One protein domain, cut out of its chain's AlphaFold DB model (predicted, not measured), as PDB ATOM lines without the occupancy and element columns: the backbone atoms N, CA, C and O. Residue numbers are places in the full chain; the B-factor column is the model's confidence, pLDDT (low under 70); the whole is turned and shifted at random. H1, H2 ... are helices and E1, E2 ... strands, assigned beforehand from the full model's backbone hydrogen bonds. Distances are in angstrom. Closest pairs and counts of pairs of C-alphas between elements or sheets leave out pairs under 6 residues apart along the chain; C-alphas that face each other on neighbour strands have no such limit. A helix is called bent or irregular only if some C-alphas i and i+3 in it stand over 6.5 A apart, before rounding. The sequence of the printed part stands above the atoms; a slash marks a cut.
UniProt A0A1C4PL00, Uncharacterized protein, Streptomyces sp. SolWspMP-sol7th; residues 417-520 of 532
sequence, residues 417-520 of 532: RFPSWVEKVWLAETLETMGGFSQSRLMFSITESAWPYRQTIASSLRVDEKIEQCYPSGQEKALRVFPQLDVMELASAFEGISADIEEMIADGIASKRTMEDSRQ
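This is residues 417 to 520 of the 532 residues of an uncharacterized protein of Streptomyces sp. SolWspMP-sol7th (UniProt A0A1C4PL00). A small, strongly twisted sheet of four strands has the short helix H1 packed over one face, and a long bent helix, H2, whose second arm runs past H1 and sticks out with residues 510 to 520. A loop, residues 433 to 438, sticks out too. The 104 printed residues hold E1, E2, H1, E3, E4, H2 in chain order, class mixed, with an antiparallel sheet E1 - E2 - E4 - E3. The whole is only just compact, close to loose, with a radius of gyration of the C-alphas of 15.0 A, and spans 49 by 27 by 20 A.

E1 is residues 422 to 427, 14.9 A long, from C-alpha 422 at (46.870, -6.153, -45.132). E2 is 442 to 446, 13.8 A; H1 is 451 to 461, 14.8 A, irregular, with C-alphas 452 and 455 7.9 A apart. E3 is 469 to 472, 10.4 A; E4 is 478 to 482, 13.7 A. H2, 487 to 520, was assigned as one helix by its hydrogen bonds but is bent, C-alphas 496 and 499 being 7.7 A apart: H2a is 487 to 496, 14.4 A, and H2b 499 to 520, 31.7 A, ending at C-alpha 520 (26.473, -29.361, -39.677).

N 423 and O 445 join hairpin E1 and E2 within hydrogen-bond range at 2.9 A, N 479 and O 444 E2 and E4 at 2.8 A, N 482 and O 469 hairpin E3 and E4 at 2.8 A. E2, H1, E3 form a split strand-helix-strand unit, two strands running the same way with E4 between them, its crossover right-handed. H1 is on the sheet at a height of 8.2 A, over E4 and E3, along the strands; its closest C-alphas to E3 are Ala 458 and Cys 470, 5.0 A. H2a is on the sheet too, in two layers, helices on one face of a sheet. H2b, with residues 501 to 505 alone, only just touches H1, with 3 pairs of C-alphas within 8 A, the closest Ile 457 and Ile 501, 7.1 A, at a shallow tilt of 20 degrees, opposite ways. Each O i to N i+4 pair is within hydrogen-bond range in H2a and H2b, and 5 of 7 in H1.

The C-alphas farthest apart, of Gly 436 and Gln 520, are 50.1 A apart. The printed part has no cut, the link E1 to E2 is long, and no printed residue is under pLDDT 70.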
ATOM      1  N   ARG A 417      56.902  -6.395 -46.942       96.56
ATOM      2  CA  ARG A 417      57.056  -5.963 -45.545       96.56
ATOM      3  C   ARG A 417      55.719  -5.768 -44.836       96.56
ATOM      4  O   ARG A 417      55.691  -5.593 -43.626       96.56
ATOM      5  N   PHE A 418      54.618  -5.767 -45.578       97.81
ATOM      6  CA  PHE A 418      53.299  -5.627 -44.990       97.81
ATOM      7  C   PHE A 418      52.815  -6.979 -44.452       97.81
ATOM      8  O   PHE A 418      53.019  -8.005 -45.109       97.81
ATOM      9  N   PRO A 419      52.160  -7.000 -43.278       97.56
ATOM     10  CA  PRO A 419      51.528  -8.201 -42.756       97.56
ATOM     11  C   PRO A 419      50.530  -8.838 -43.718       97.56
ATOM     12  O   PRO A 419      49.858  -8.151 -44.486       97.56
ATOM     13  N   SER A 420      50.355 -10.153 -43.598       96.69
ATOM     14  CA  SER A 420      49.494 -10.946 -44.487       96.69
ATOM     15  C   SER A 420      48.011 -10.546 -44.451       96.69
ATOM     16  O   SER A 420      47.267 -10.787 -45.403       96.69
ATOM     17  N   TRP A 421      47.570  -9.916 -43.360       97.00
ATOM     18  CA  TRP A 421      46.202  -9.434 -43.191       97.00
ATOM     19  C   TRP A 421      45.934  -8.081 -43.866       97.00
ATOM     20  O   TRP A 421      44.767  -7.687 -43.961       97.00
ATOM     21  N   VAL A 422      46.971  -7.396 -44.360       97.56
ATOM     22  CA  VAL A 422      46.870  -6.153 -45.132       97.56
ATOM     23  C   VAL A 422      46.843  -6.496 -46.613       97.56
ATOM     24  O   VAL A 422      47.777  -7.082 -47.148       97.56
ATOM     25  N   GLU A 423      45.774  -6.108 -47.294       96.38
ATOM     26  CA  GLU A 423      45.588  -6.443 -48.706       96.38
ATOM     27  C   GLU A 423      46.158  -5.361 -49.629       96.38
ATOM     28  O   GLU A 423      46.776  -5.672 -50.646       96.38
ATOM     29  N   LYS A 424      45.951  -4.085 -49.286       96.94
ATOM     30  CA  LYS A 424      46.406  -2.952 -50.096       96.94
ATOM     31  C   LYS A 424      46.581  -1.702 -49.246       96.94
ATOM     32  O   LYS A 424      45.786  -1.464 -48.343       96.94
ATOM     33  N   VAL A 425      47.550  -0.857 -49.598       97.50
ATOM     34  CA  VAL A 425      47.701   0.510 -49.072       97.50
ATOM     35  C   VAL A 425      47.724   1.499 -50.237       97.50
ATOM     36  O   VAL A 425      48.335   1.230 -51.270       97.50
ATOM     37  N   TRP A 426      47.036   2.634 -50.107       97.62
ATOM     38  CA  TRP A 426      47.023   3.682 -51.127       97.62
ATOM     39  C   TRP A 426      46.710   5.064 -50.543       97.62
ATOM     40  O   TRP A 426      46.232   5.199 -49.418       97.62
ATOM     41  N   LEU A 427      46.949   6.103 -51.347       97.06
ATOM     42  CA  LEU A 427      46.408   7.438 -51.101       97.06
ATOM     43  C   LEU A 427      45.161   7.654 -51.958       97.06
ATOM     44  O   LEU A 427      45.190   7.414 -53.164       97.06
ATOM     45  N   ALA A 428      44.086   8.157 -51.361       94.44
ATOM     46  CA  ALA A 428      42.916   8.618 -52.094       94.44
ATOM     47  C   ALA A 428      43.281   9.792 -53.024       94.44
ATOM     48  O   ALA A 428      44.017  10.715 -52.648       94.44
ATOM     49  N   GLU A 429      42.756   9.776 -54.249       91.81
ATOM     50  CA  GLU A 429      42.982  10.839 -55.242       91.81
ATOM     51  C   GLU A 429      42.215  12.125 -54.901       91.81
ATOM     52  O   GLU A 429      42.622  13.233 -55.265       91.81
ATOM     53  N   THR A 430      41.114  11.986 -54.167       87.62
ATOM     54  CA  THR A 430      40.236  13.072 -53.738       87.62
ATOM     55  C   THR A 430      40.367  13.322 -52.236       87.62
ATOM     56  O   THR A 430      40.684  12.432 -51.449       87.62
ATOM     57  N   LEU A 431      40.141  14.576 -51.836       85.38
ATOM     58  CA  LEU A 431      39.951  14.935 -50.434       85.38
ATOM     59  C   LEU A 431      38.470  14.785 -50.114       85.38
ATOM     60  O   LEU A 431      37.632  15.435 -50.739       85.38
ATOM     61  N   GLU A 432      38.160  13.947 -49.138       85.12
ATOM     62  CA  GLU A 432      36.820  13.874 -48.577       85.12
ATOM     63  C   GLU A 432      36.720  14.803 -47.373       85.12
ATOM     64  O   GLU A 432      37.599  14.811 -46.511       85.12
ATOM     65  N   THR A 433      35.631  15.560 -47.292       80.88
ATOM     66  CA  THR A 433      35.315  16.393 -46.130       80.88
ATOM     67  C   THR A 433      34.096  15.803 -45.443       80.88
ATOM     68  O   THR A 433      33.018  15.748 -46.032       80.88
ATOM     69  N   MET A 434      34.241  15.383 -44.186       73.00
ATOM     70  CA  MET A 434      33.133  14.866 -43.380       73.00
ATOM     71  C   MET A 434      32.950  15.762 -42.157       73.00
ATOM     72  O   MET A 434      33.895  16.015 -41.416       73.00
ATOM     73  N   GLY A 435      31.743  16.308 -41.977       72.94
ATOM     74  CA  GLY A 435      31.444  17.204 -40.852       72.94
ATOM     75  C   GLY A 435      32.274  18.497 -40.825       72.94
ATOM     76  O   GLY A 435      32.469  19.059 -39.756       72.94
ATOM     77  N   GLY A 436      32.783  18.954 -41.976       74.06
ATOM     78  CA  GLY A 436      33.632  20.149 -42.080       74.06
ATOM     79  C   GLY A 436      35.133  19.903 -41.880       74.06
ATOM     80  O   GLY A 436      35.909  20.843 -42.020       74.06
ATOM     81  N   PHE A 437      35.554  18.662 -41.616       73.62
ATOM     82  CA  PHE A 437      36.962  18.298 -41.446       73.62
ATOM     83  C   PHE A 437      37.459  17.451 -42.622       73.62
ATOM     84  O   PHE A 437      36.820  16.461 -43.000       73.62
ATOM     85  N   SER A 438      38.609  17.831 -43.185       80.81
ATOM     86  CA  SER A 438      39.312  17.045 -44.204       80.81
ATOM     87  C   SER A 438      39.704  15.687 -43.625       80.81
ATOM     88  O   SER A 438      40.420  15.613 -42.628       80.81
ATOM     89  N   GLN A 439      39.218  14.614 -44.238       87.75
ATOM     90  CA  GLN A 439      39.568  13.246 -43.878       87.75
ATOM     91  C   GLN A 439      40.989  12.925 -44.352       87.75
ATOM     92  O   GLN A 439      41.493  13.528 -45.305       87.75
ATOM     93  N   SER A 440      41.633  11.938 -43.721       92.19
ATOM     94  CA  SER A 440      42.933  11.479 -44.209       92.19
ATOM     95  C   SER A 440      42.799  10.811 -45.571       92.19
ATOM     96  O   SER A 440      41.866  10.038 -45.798       92.19
ATOM     97  N   ARG A 441      43.759  11.077 -46.460       95.38
ATOM     98  CA  ARG A 441      43.878  10.416 -47.764       95.38
ATOM     99  C   ARG A 441      44.545   9.049 -47.667       95.38
ATOM    100  O   ARG A 441      44.346   8.248 -48.571       95.38
ATOM    101  N   LEU A 442      45.325   8.786 -46.620       97.44
ATOM    102  CA  LEU A 442      46.005   7.508 -46.454       97.44
ATOM    103  C   LEU A 442      45.013   6.431 -46.026       97.44
ATOM    104  O   LEU A 442      44.364   6.552 -44.985       97.44
ATOM    105  N   MET A 443      44.909   5.395 -46.853       97.31
ATOM    106  CA  MET A 443      43.959   4.304 -46.706       97.31
ATOM    107  C   MET A 443      44.644   2.950 -46.840       97.31
ATOM    108  O   MET A 443      45.627   2.799 -47.567       97.31
ATOM    109  N   PHE A 444      44.083   1.951 -46.167       97.75
ATOM    110  CA  PHE A 444      44.447   0.559 -46.382       97.75
ATOM    111  C   PHE A 444      43.234  -0.364 -46.279       97.75
ATOM    112  O   PHE A 444      42.311  -0.113 -45.501       97.75
ATOM    113  N   SER A 445      43.236  -1.437 -47.067       97.31
ATOM    114  CA  SER A 445      42.260  -2.520 -46.982       97.31
ATOM    115  C   SER A 445      42.872  -3.714 -46.266       97.31
ATOM    116  O   SER A 445      44.085  -3.942 -46.286       97.31
ATOM    117  N   ILE A 446      42.004  -4.469 -45.609       96.94
ATOM    118  CA  ILE A 446      42.365  -5.668 -44.862       96.94
ATOM    119  C   ILE A 446      41.584  -6.852 -45.414       96.94
ATOM    120  O   ILE A 446      40.476  -6.687 -45.928       96.94
ATOM    121  N   THR A 447      42.150  -8.046 -45.280       96.56
ATOM    122  CA  THR A 447      41.515  -9.271 -45.780       96.56
ATOM    123  C   THR A 447      40.145  -9.509 -45.133       96.56
ATOM    124  O   THR A 447      39.858  -9.048 -44.022       96.56
ATOM    125  N   GLU A 448      39.287 -10.301 -45.783       94.94
ATOM    126  CA  GLU A 448      37.964 -10.635 -45.231       94.94
ATOM    127  C   GLU A 448      38.037 -11.315 -43.858       94.94
ATOM    128  O   GLU A 448      37.152 -11.128 -43.021       94.94
ATOM    129  N   SER A 449      39.110 -12.071 -43.613       95.44
ATOM    130  CA  SER A 449      39.366 -12.717 -42.325       95.44
ATOM    131  C   SER A 449      39.676 -11.713 -41.206       95.44
ATOM    132  O   SER A 449      39.259 -11.922 -40.069       95.44
ATOM    133  N   ALA A 450      40.312 -10.587 -41.544       96.31
ATOM    134  CA  ALA A 450      40.691  -9.524 -40.619       96.31
ATOM    135  C   ALA A 450      39.565  -8.506 -40.362       96.31
ATOM    136  O   ALA A 450      39.518  -7.873 -39.308       96.31
ATOM    137  N   TRP A 451      38.616  -8.352 -41.294       95.12
ATOM    138  CA  TRP A 451      37.541  -7.352 -41.213       95.12
ATOM    139  C   TRP A 451      36.698  -7.351 -39.915       95.12
ATOM    140  O   TRP A 451      36.348  -6.262 -39.426       95.12
ATOM    141  N   PRO A 452      36.364  -8.509 -39.302       95.56
ATOM    142  CA  PRO A 452      35.689  -8.540 -38.003       95.56
ATOM    143  C   PRO A 452      36.455  -7.786 -36.905       95.56
ATOM    144  O   PRO A 452      35.828  -7.209 -36.020       95.56
ATOM    145  N   TYR A 453      37.782  -7.713 -37.017       96.38
ATOM    146  CA  TYR A 453      38.698  -7.123 -36.040       96.38
ATOM    147  C   TYR A 453      39.101  -5.681 -36.360       96.38
ATOM    148  O   TYR A 453      39.932  -5.109 -35.661       96.38
ATOM    149  N   ARG A 454      38.497  -5.044 -37.372       96.75
ATOM    150  CA  ARG A 454      38.854  -3.681 -37.819       96.75
ATOM    151  C   ARG A 454      38.906  -2.632 -36.697       96.75
ATOM    152  O   ARG A 454      39.735  -1.735 -36.748       96.75
ATOM    153  N   GLN A 455      38.045  -2.742 -35.682       96.44
ATOM    154  CA  GLN A 455      38.047  -1.818 -34.537       96.44
ATOM    155  C   GLN A 455      39.253  -2.044 -33.616       96.44
ATOM    156  O   GLN A 455      39.839  -1.085 -33.111       96.44
ATOM    157  N   THR A 456      39.647  -3.303 -33.426       97.12
ATOM    158  CA  THR A 456      40.844  -3.674 -32.664       97.12
ATOM    159  C   THR A 456      42.103  -3.249 -33.406       97.12
ATOM    160  O   THR A 456      42.959  -2.612 -32.802       97.12
ATOM    161  N   ILE A 457      42.173  -3.492 -34.720       97.56
ATOM    162  CA  ILE A 457      43.267  -3.028 -35.588       97.56
ATOM    163  C   ILE A 457      43.409  -1.504 -35.478       97.56
ATOM    164  O   ILE A 457      44.476  -1.007 -35.132       97.56
ATOM    165  N   ALA A 458      42.318  -0.753 -35.666       97.00
ATOM    166  CA  ALA A 458      42.328   0.709 -35.571       97.00
ATOM    167  C   ALA A 458      42.749   1.231 -34.186       97.00
ATOM    168  O   ALA A 458      43.352   2.295 -34.064       97.00
ATOM    169  N   SER A 459      42.405   0.509 -33.120       96.38
ATOM    170  CA  SER A 459      42.785   0.887 -31.755       96.38
ATOM    171  C   SER A 459      44.240   0.553 -31.445       96.38
ATOM    172  O   SER A 459      44.902   1.360 -30.806       96.38
ATOM    173  N   SER A 460      44.741  -0.573 -31.950       97.12
ATOM    174  CA  SER A 460      46.131  -1.008 -31.765       97.12
ATOM    175  C   SER A 460      47.098  -0.122 -32.549       97.12
ATOM    176  O   SER A 460      48.125   0.275 -32.017       97.12
ATOM    177  N   LEU A 461      46.734   0.290 -33.769       96.75
ATOM    178  CA  LEU A 461      47.542   1.225 -34.562       96.75
ATOM    179  C   LEU A 461      47.720   2.593 -33.897       96.75
ATOM    180  O   LEU A 461      48.769   3.201 -34.048       96.75
ATOM    181  N   ARG A 462      46.729   3.068 -33.135       96.44
ATOM    182  CA  ARG A 462      46.810   4.344 -32.401       96.44
ATOM    183  C   ARG A 462      47.766   4.312 -31.200       96.44
ATOM    184  O   ARG A 462      47.929   5.331 -30.541       96.44
ATOM    185  N   VAL A 463      48.339   3.151 -30.877       95.25
ATOM    186  CA  VAL A 463      49.406   3.037 -29.873       95.25
ATOM    187  C   VAL A 463      50.745   3.508 -30.452       95.25
ATOM    188  O   VAL A 463      51.594   3.970 -29.694       95.25
ATOM    189  N   ASP A 464      50.928   3.429 -31.774       96.06
ATOM    190  CA  ASP A 464      52.101   3.992 -32.440       96.06
ATOM    191  C   ASP A 464      52.053   5.526 -32.378       96.06
ATOM    192  O   ASP A 464      51.076   6.147 -32.801       96.06
ATOM    193  N   GLU A 465      53.116   6.146 -31.861       95.25
ATOM    194  CA  GLU A 465      53.196   7.598 -31.645       95.25
ATOM    195  C   GLU A 465      53.052   8.416 -32.937       95.25
ATOM    196  O   GLU A 465      52.715   9.600 -32.886       95.25
ATOM    197  N   LYS A 466      53.293   7.803 -34.103       96.00
ATOM    198  CA  LYS A 466      53.149   8.455 -35.407       96.00
ATOM    199  C   LYS A 466      51.710   8.467 -35.919       96.00
ATOM    200  O   LYS A 466      51.440   9.166 -36.892       96.00
ATOM    201  N   ILE A 467      50.797   7.699 -35.317       97.06
ATOM    202  CA  ILE A 467      49.399   7.579 -35.750       97.06
ATOM    203  C   ILE A 467      48.485   8.251 -34.723       97.06
ATOM    204  O   ILE A 467      48.128   7.686 -33.694       97.06
ATOM    205  N   GLU A 468      48.013   9.450 -35.052       95.19
ATOM    206  CA  GLU A 468      47.056  10.183 -34.222       95.19
ATOM    207  C   GLU A 468      45.646   9.584 -34.309       95.19
ATOM    208  O   GLU A 468      44.915   9.510 -33.317       95.19
ATOM    209  N   GLN A 469      45.226   9.173 -35.511       95.00
ATOM    210  CA  GLN A 469      43.888   8.635 -35.743       95.00
ATOM    211  C   GLN A 469      43.906   7.464 -36.720       95.00
ATOM    212  O   GLN A 469      44.532   7.518 -37.776       95.00
ATOM    213  N   CYS A 470      43.122   6.433 -36.406       96.62
ATOM    214  CA  CYS A 470      42.766   5.378 -37.342       96.62
ATOM    215  C   CYS A 470      41.285   5.027 -37.179       96.62
ATOM    216  O   CYS A 470      40.817   4.824 -36.056       96.62
ATOM    217  N   TYR A 471      40.531   4.999 -38.278       94.75
ATOM    218  CA  TYR A 471      39.090   4.733 -38.249       94.75
ATOM    219  C   TYR A 471      38.601   4.059 -39.538       94.75
ATOM    220  O   TYR A 471      39.178   4.269 -40.607       94.75
ATOM    221  N   PRO A 472      37.538   3.236 -39.463       91.94
ATOM    222  CA  PRO A 472      36.966   2.593 -40.639       91.94
ATOM    223  C   PRO A 472      36.291   3.615 -41.562       91.94
ATOM    224  O   PRO A 472      35.560   4.494 -41.105       91.94
ATOM    225  N   SER A 473      36.499   3.464 -42.870       89.19
ATOM    226  CA  SER A 473      35.750   4.194 -43.892       89.19
ATOM    227  C   SER A 473      34.347   3.594 -44.030       89.19
ATOM    228  O   SER A 473      34.184   2.378 -44.078       89.19
ATOM    229  N   GLY A 474      33.312   4.436 -44.071       75.94
ATOM    230  CA  GLY A 474      31.919   3.976 -44.149       75.94
ATOM    231  C   GLY A 474      31.504   3.441 -45.523       75.94
ATOM    232  O   GLY A 474      30.522   2.711 -45.612       75.94
ATOM    233  N   GLN A 475      32.228   3.810 -46.586       73.88
ATOM    234  CA  GLN A 475      31.870   3.475 -47.972       73.88
ATOM    235  C   GLN A 475      32.707   2.336 -48.563       73.88
ATOM    236  O   GLN A 475      32.286   1.705 -49.528       73.88
ATOM    237  N   GLU A 476      33.857   2.033 -47.966       77.69
ATOM    238  CA  GLU A 476      34.811   1.045 -48.472       77.69
ATOM    239  C   GLU A 476      35.220   0.099 -47.339       77.69
ATOM    240  O   GLU A 476      35.274   0.512 -46.180       77.69
ATOM    241  N   LYS A 477      35.541  -1.169 -47.648       88.81
ATOM    242  CA  LYS A 477      36.143  -2.114 -46.683       88.81
ATOM    243  C   LYS A 477      37.604  -1.720 -46.374       88.81
ATOM    244  O   LYS A 477      38.535  -2.489 -46.596       88.81
ATOM    245  N   ALA A 478      37.805  -0.495 -45.901       95.81
ATOM    246  CA  ALA A 478      39.098   0.139 -45.708       95.81
ATOM    247  C   ALA A 478      39.135   0.937 -44.403       95.81
ATOM    248  O   ALA A 478      38.101   1.311 -43.840       95.81
ATOM    249  N   LEU A 479      40.343   1.220 -43.931       96.81
ATOM    250  CA  LEU A 479      40.615   2.092 -42.797       96.81
ATOM    251  C   LEU A 479      41.428   3.300 -43.258       96.81
ATOM    252  O   LEU A 479      42.252   3.190 -44.163       96.81
ATOM    253  N   ARG A 480      41.187   4.453 -42.631       96.94
ATOM    254  CA  ARG A 480      41.945   5.696 -42.825       96.94
ATOM    255  C   ARG A 480      42.956   5.869 -41.695       96.94
ATOM    256  O   ARG A 480      42.652   5.494 -40.564       96.94
ATOM    257  N   VAL A 481      44.120   6.449 -41.992       96.81
ATOM    258  CA  VAL A 481      45.216   6.697 -41.028       96.81
ATOM    259  C   VAL A 481      45.644   8.160 -41.093       96.81
ATOM    260  O   VAL A 481      45.903   8.650 -42.185       96.81
ATOM    261  N   PHE A 482      45.719   8.865 -39.965       94.88
ATOM    262  CA  PHE A 482      46.185  10.253 -39.871       94.88
ATOM    263  C   PHE A 482      47.300  10.385 -38.819       94.88
ATOM    264  O   PHE A 482      47.129   9.815 -37.737       94.88
ATOM    265  N   PRO A 483      48.371  11.163 -39.072       95.44
ATOM    266  CA  PRO A 483      48.715  11.859 -40.322       95.44
ATOM    267  C   PRO A 483      49.040  10.911 -41.494       95.44
ATOM    268  O   PRO A 483      49.047   9.690 -41.353       95.44
ATOM    269  N   GLN A 484      49.262  11.477 -42.685       95.62
ATOM    270  CA  GLN A 484      49.725  10.723 -43.854       95.62
ATOM    271  C   GLN A 484      51.193  10.320 -43.649       95.62
ATOM    272  O   GLN A 484      52.083  11.157 -43.782       95.62
ATOM    273  N   LEU A 485      51.424   9.045 -43.334       96.94
ATOM    274  CA  LEU A 485      52.754   8.452 -43.179       96.94
ATOM    275  C   LEU A 485      53.328   7.994 -44.518       96.94
ATOM    276  O   LEU A 485      52.583   7.611 -45.432       96.94
ATOM    277  N   ASP A 486      54.657   7.976 -44.626       97.06
ATOM    278  CA  ASP A 486      55.296   7.285 -45.740       97.06
ATOM    279  C   ASP A 486      55.080   5.762 -45.647       97.06
ATOM    280  O   ASP A 486      54.685   5.212 -44.616       97.06
ATOM    281  N   VAL A 487      55.287   5.065 -46.765       97.31
ATOM    282  CA  VAL A 487      54.999   3.629 -46.872       97.31
ATOM    283  C   VAL A 487      55.825   2.796 -45.883       97.31
ATOM    284  O   VAL A 487      55.334   1.797 -45.362       97.31
ATOM    285  N   MET A 488      57.069   3.194 -45.614       97.50
ATOM    286  CA  MET A 488      57.984   2.455 -44.743       97.50
ATOM    287  C   MET A 488      57.642   2.659 -43.272       97.50
ATOM    288  O   MET A 488      57.687   1.711 -42.490       97.50
ATOM    289  N   GLU A 489      57.270   3.879 -42.902       97.69
ATOM    290  CA  GLU A 489      56.756   4.189 -41.573       97.69
ATOM    291  C   GLU A 489      55.463   3.432 -41.287       97.69
ATOM    292  O   GLU A 489      55.329   2.840 -40.218       97.69
ATOM    293  N   LEU A 490      54.548   3.379 -42.259       97.75
ATOM    294  CA  LEU A 490      53.305   2.631 -42.110       97.75
ATOM    295  C   LEU A 490      53.550   1.121 -41.995       97.75
ATOM    296  O   LEU A 490      52.948   0.474 -41.141       97.75
ATOM    297  N   ALA A 491      54.446   0.561 -42.815       97.44
ATOM    298  CA  ALA A 491      54.831  -0.845 -42.714       97.44
ATOM    299  C   ALA A 491      55.392  -1.169 -41.320       97.44
ATOM    300  O   ALA A 491      54.988  -2.157 -40.715       97.44
ATOM    301  N   SER A 492      56.250  -0.298 -40.777       97.38
ATOM    302  CA  SER A 492      56.804  -0.450 -39.426       97.38
ATOM    303  C   SER A 492      55.721  -0.425 -38.342       97.38
ATOM    304  O   SER A 492      55.770  -1.239 -37.421       97.38
ATOM    305  N   ALA A 493      54.740   0.475 -38.449       97.06
ATOM    306  CA  ALA A 493      53.620   0.532 -37.509       97.06
ATOM    307  C   ALA A 493      52.759  -0.745 -37.575       97.06
ATOM    308  O   ALA A 493      52.282  -1.246 -36.557       97.06
ATOM    309  N   PHE A 494      52.580  -1.309 -38.774       97.88
ATOM    310  CA  PHE A 494      51.814  -2.541 -38.975       97.88
ATOM    311  C   PHE A 494      52.557  -3.780 -38.475       97.88
ATOM    312  O   PHE A 494      51.937  -4.637 -37.845       97.88
ATOM    313  N   GLU A 495      53.870  -3.865 -38.707       97.00
ATOM    314  CA  GLU A 495      54.733  -4.913 -38.147       97.00
ATOM    315  C   GLU A 495      54.606  -4.947 -36.611       97.00
ATOM    316  O   GLU A 495      54.469  -6.028 -36.035       97.00
ATOM    317  N   GLY A 496      54.545  -3.778 -35.958       96.06
ATOM    318  CA  GLY A 496      54.433  -3.648 -34.501       96.06
ATOM    319  C   GLY A 496      53.172  -4.259 -33.876       96.06
ATOM    320  O   GLY A 496      53.207  -4.638 -32.709       96.06
ATOM    321  N   ILE A 497      52.085  -4.399 -34.640       97.25
ATOM    322  CA  ILE A 497      50.822  -4.997 -34.166       97.25
ATOM    323  C   ILE A 497      50.504  -6.343 -34.830       97.25
ATOM    324  O   ILE A 497      49.461  -6.936 -34.563       97.25
ATOM    325  N   SER A 498      51.360  -6.817 -35.740       97.31
ATOM    326  CA  SER A 498      51.016  -7.924 -36.635       97.31
ATOM    327  C   SER A 498      50.772  -9.233 -35.894       97.31
ATOM    328  O   SER A 498      49.801  -9.919 -36.200       97.31
ATOM    329  N   ALA A 499      51.629  -9.566 -34.924       96.75
ATOM    330  CA  ALA A 499      51.565 -10.839 -34.209       96.75
ATOM    331  C   ALA A 499      50.215 -11.024 -33.495       96.75
ATOM    332  O   ALA A 499      49.547 -12.037 -33.696       96.75
ATOM    333  N   ASP A 500      49.778 -10.004 -32.753       96.56
ATOM    334  CA  ASP A 500      48.521 -10.030 -32.000       96.56
ATOM    335  C   ASP A 500      47.309 -10.163 -32.936       96.56
ATOM    336  O   ASP A 500      46.378 -10.928 -32.679       96.56
ATOM    337  N   ILE A 501      47.312  -9.439 -34.060       97.38
ATOM    338  CA  ILE A 501      46.210  -9.485 -35.028       97.38
ATOM    339  C   ILE A 501      46.160 -10.833 -35.757       97.38
ATOM    340  O   ILE A 501      45.070 -11.369 -35.967       97.38
ATOM    341  N   GLU A 502      47.306 -11.403 -36.132       97.25
ATOM    342  CA  GLU A 502      47.370 -12.716 -36.781       97.25
ATOM    343  C   GLU A 502      46.893 -13.841 -35.850       97.25
ATOM    344  O   GLU A 502      46.142 -14.712 -36.297       97.25
ATOM    345  N   GLU A 503      47.230 -13.782 -34.557       96.69
ATOM    346  CA  GLU A 503      46.704 -14.699 -33.536       96.69
ATOM    347  C   GLU A 503      45.174 -14.596 -33.432       96.69
ATOM    348  O   GLU A 503      44.467 -15.599 -33.557       96.69
ATOM    349  N   MET A 504      44.631 -13.376 -33.331       95.31
ATOM    350  CA  MET A 504      43.180 -13.156 -33.275       95.31
ATOM    351  C   MET A 504      42.445 -13.686 -34.513       95.31
ATOM    352  O   MET A 504      41.338 -14.225 -34.400       95.31
ATOM    353  N   ILE A 505      43.034 -13.518 -35.701       95.19
ATOM    354  CA  ILE A 505      42.470 -14.029 -36.954       95.19
ATOM    355  C   ILE A 505      42.484 -15.560 -36.953       95.19
ATOM    356  O   ILE A 505      41.467 -16.171 -37.297       95.19
ATOM    357  N   ALA A 506      43.595 -16.182 -36.550       95.31
ATOM    358  CA  ALA A 506      43.718 -17.634 -36.470       95.31
ATOM    359  C   ALA A 506      42.673 -18.236 -35.514       95.31
ATOM    360  O   ALA A 506      41.950 -19.163 -35.899       95.31
ATOM    361  N   ASP A 507      42.506 -17.645 -34.329       94.12
ATOM    362  CA  ASP A 507      41.494 -18.041 -33.344       94.12
ATOM    363  C   ASP A 507      40.068 -17.862 -33.874       94.12
ATOM    364  O   ASP A 507      39.203 -18.729 -33.706       94.12
ATOM    365  N   GLY A 508      39.811 -16.758 -34.580       92.00
ATOM    366  CA  GLY A 508      38.534 -16.499 -35.236       92.00
ATOM    367  C   GLY A 508      38.165 -17.547 -36.276       92.00
ATOM    368  O   GLY A 508      37.016 -17.997 -36.336       92.00
ATOM    369  N   ILE A 509      39.136 -17.945 -37.098       90.56
ATOM    370  CA  ILE A 509      38.962 -18.980 -38.120       90.56
ATOM    371  C   ILE A 509      38.710 -20.339 -37.457       90.56
ATOM    372  O   ILE A 509      37.773 -21.040 -37.851       90.56
ATOM    373  N   ALA A 510      39.483 -20.697 -36.428       91.62
ATOM    374  CA  ALA A 510      39.301 -21.940 -35.680       91.62
ATOM    375  C   ALA A 510      37.919 -22.009 -35.003       91.62
ATOM    376  O   ALA A 510      37.228 -23.031 -35.084       91.62
ATOM    377  N   SER A 511      37.467 -20.901 -34.407       90.12
ATOM    378  CA  SER A 511      36.146 -20.785 -33.784       90.12
ATOM    379  C   SER A 511      35.011 -20.907 -34.804       90.12
ATOM    380  O   SER A 511      34.101 -21.718 -34.620       90.12
ATOM    381  N   LYS A 512      35.090 -20.199 -35.943       87.12
ATOM    382  CA  LYS A 512      34.102 -20.323 -37.032       87.12
ATOM    383  C   LYS A 512      34.007 -21.745 -37.569       87.12
ATOM    384  O   LYS A 512      32.901 -22.222 -37.800       87.12
ATOM    385  N   ARG A 513      35.143 -22.425 -37.738       90.06
ATOM    386  CA  ARG A 513      35.176 -23.828 -38.165       90.06
ATOM    387  C   ARG A 513      34.487 -24.732 -37.144       90.06
ATOM    388  O   ARG A 513      33.626 -25.510 -37.519       90.06
ATOM    389  N   THR A 514      34.772 -24.540 -35.857       90.81
ATOM    390  CA  THR A 514      34.129 -25.294 -34.766       90.81
ATOM    391  C   THR A 514      32.611 -25.062 -34.713       90.81
ATOM    392  O   THR A 514      31.840 -26.002 -34.507       90.81
ATOM    393  N   MET A 515      32.157 -23.821 -34.925       86.62
ATOM    394  CA  MET A 515      30.728 -23.490 -34.994       86.62
ATOM    395  C   MET A 515      30.052 -24.104 -36.222       86.62
ATOM    396  O   MET A 515      28.935 -24.601 -36.108       86.62
ATOM    397  N   GLU A 516      30.713 -24.087 -37.378       89.12
ATOM    398  CA  GLU A 516      30.196 -24.678 -38.613       89.12
ATOM    399  C   GLU A 516      30.120 -26.207 -38.515       89.12
ATOM    400  O   GLU A 516      29.089 -26.782 -38.853       89.12
ATOM    401  N   ASP A 517      31.143 -26.855 -37.952       92.25
ATOM    402  CA  ASP A 517      31.138 -28.294 -37.670       92.25
ATOM    403  C   ASP A 517      29.986 -28.650 -36.707       92.25
ATOM    404  O   ASP A 517      29.246 -29.611 -36.928       92.25
ATOM    405  N   SER A 518      29.758 -27.822 -35.678       87.62
ATOM    406  CA  SER A 518      28.631 -27.980 -34.743       87.62
ATOM    407  C   SER A 518      27.272 -27.778 -35.425       87.62
ATOM    408  O   SER A 518      26.328 -28.524 -35.156       87.62
ATOM    409  N   ARG A 519      27.160 -26.795 -36.329       92.38
ATOM    410  CA  ARG A 519      25.952 -26.536 -37.124       92.38
ATOM    411  C   ARG A 519      25.641 -27.716 -38.038       92.38
ATOM    412  O   ARG A 519      24.513 -28.193 -38.030       92.38
ATOM    413  N   GLN A 520      26.629 -28.215 -38.778       92.31
ATOM    414  CA  GLN A 520      26.473 -29.361 -39.677       92.31
ATOM    415  C   GLN A 520      26.107 -30.638 -38.916       92.31
ATOM    416  O   GLN A 520      25.250 -31.407 -39.365       92.31
TER     417      GLN A 520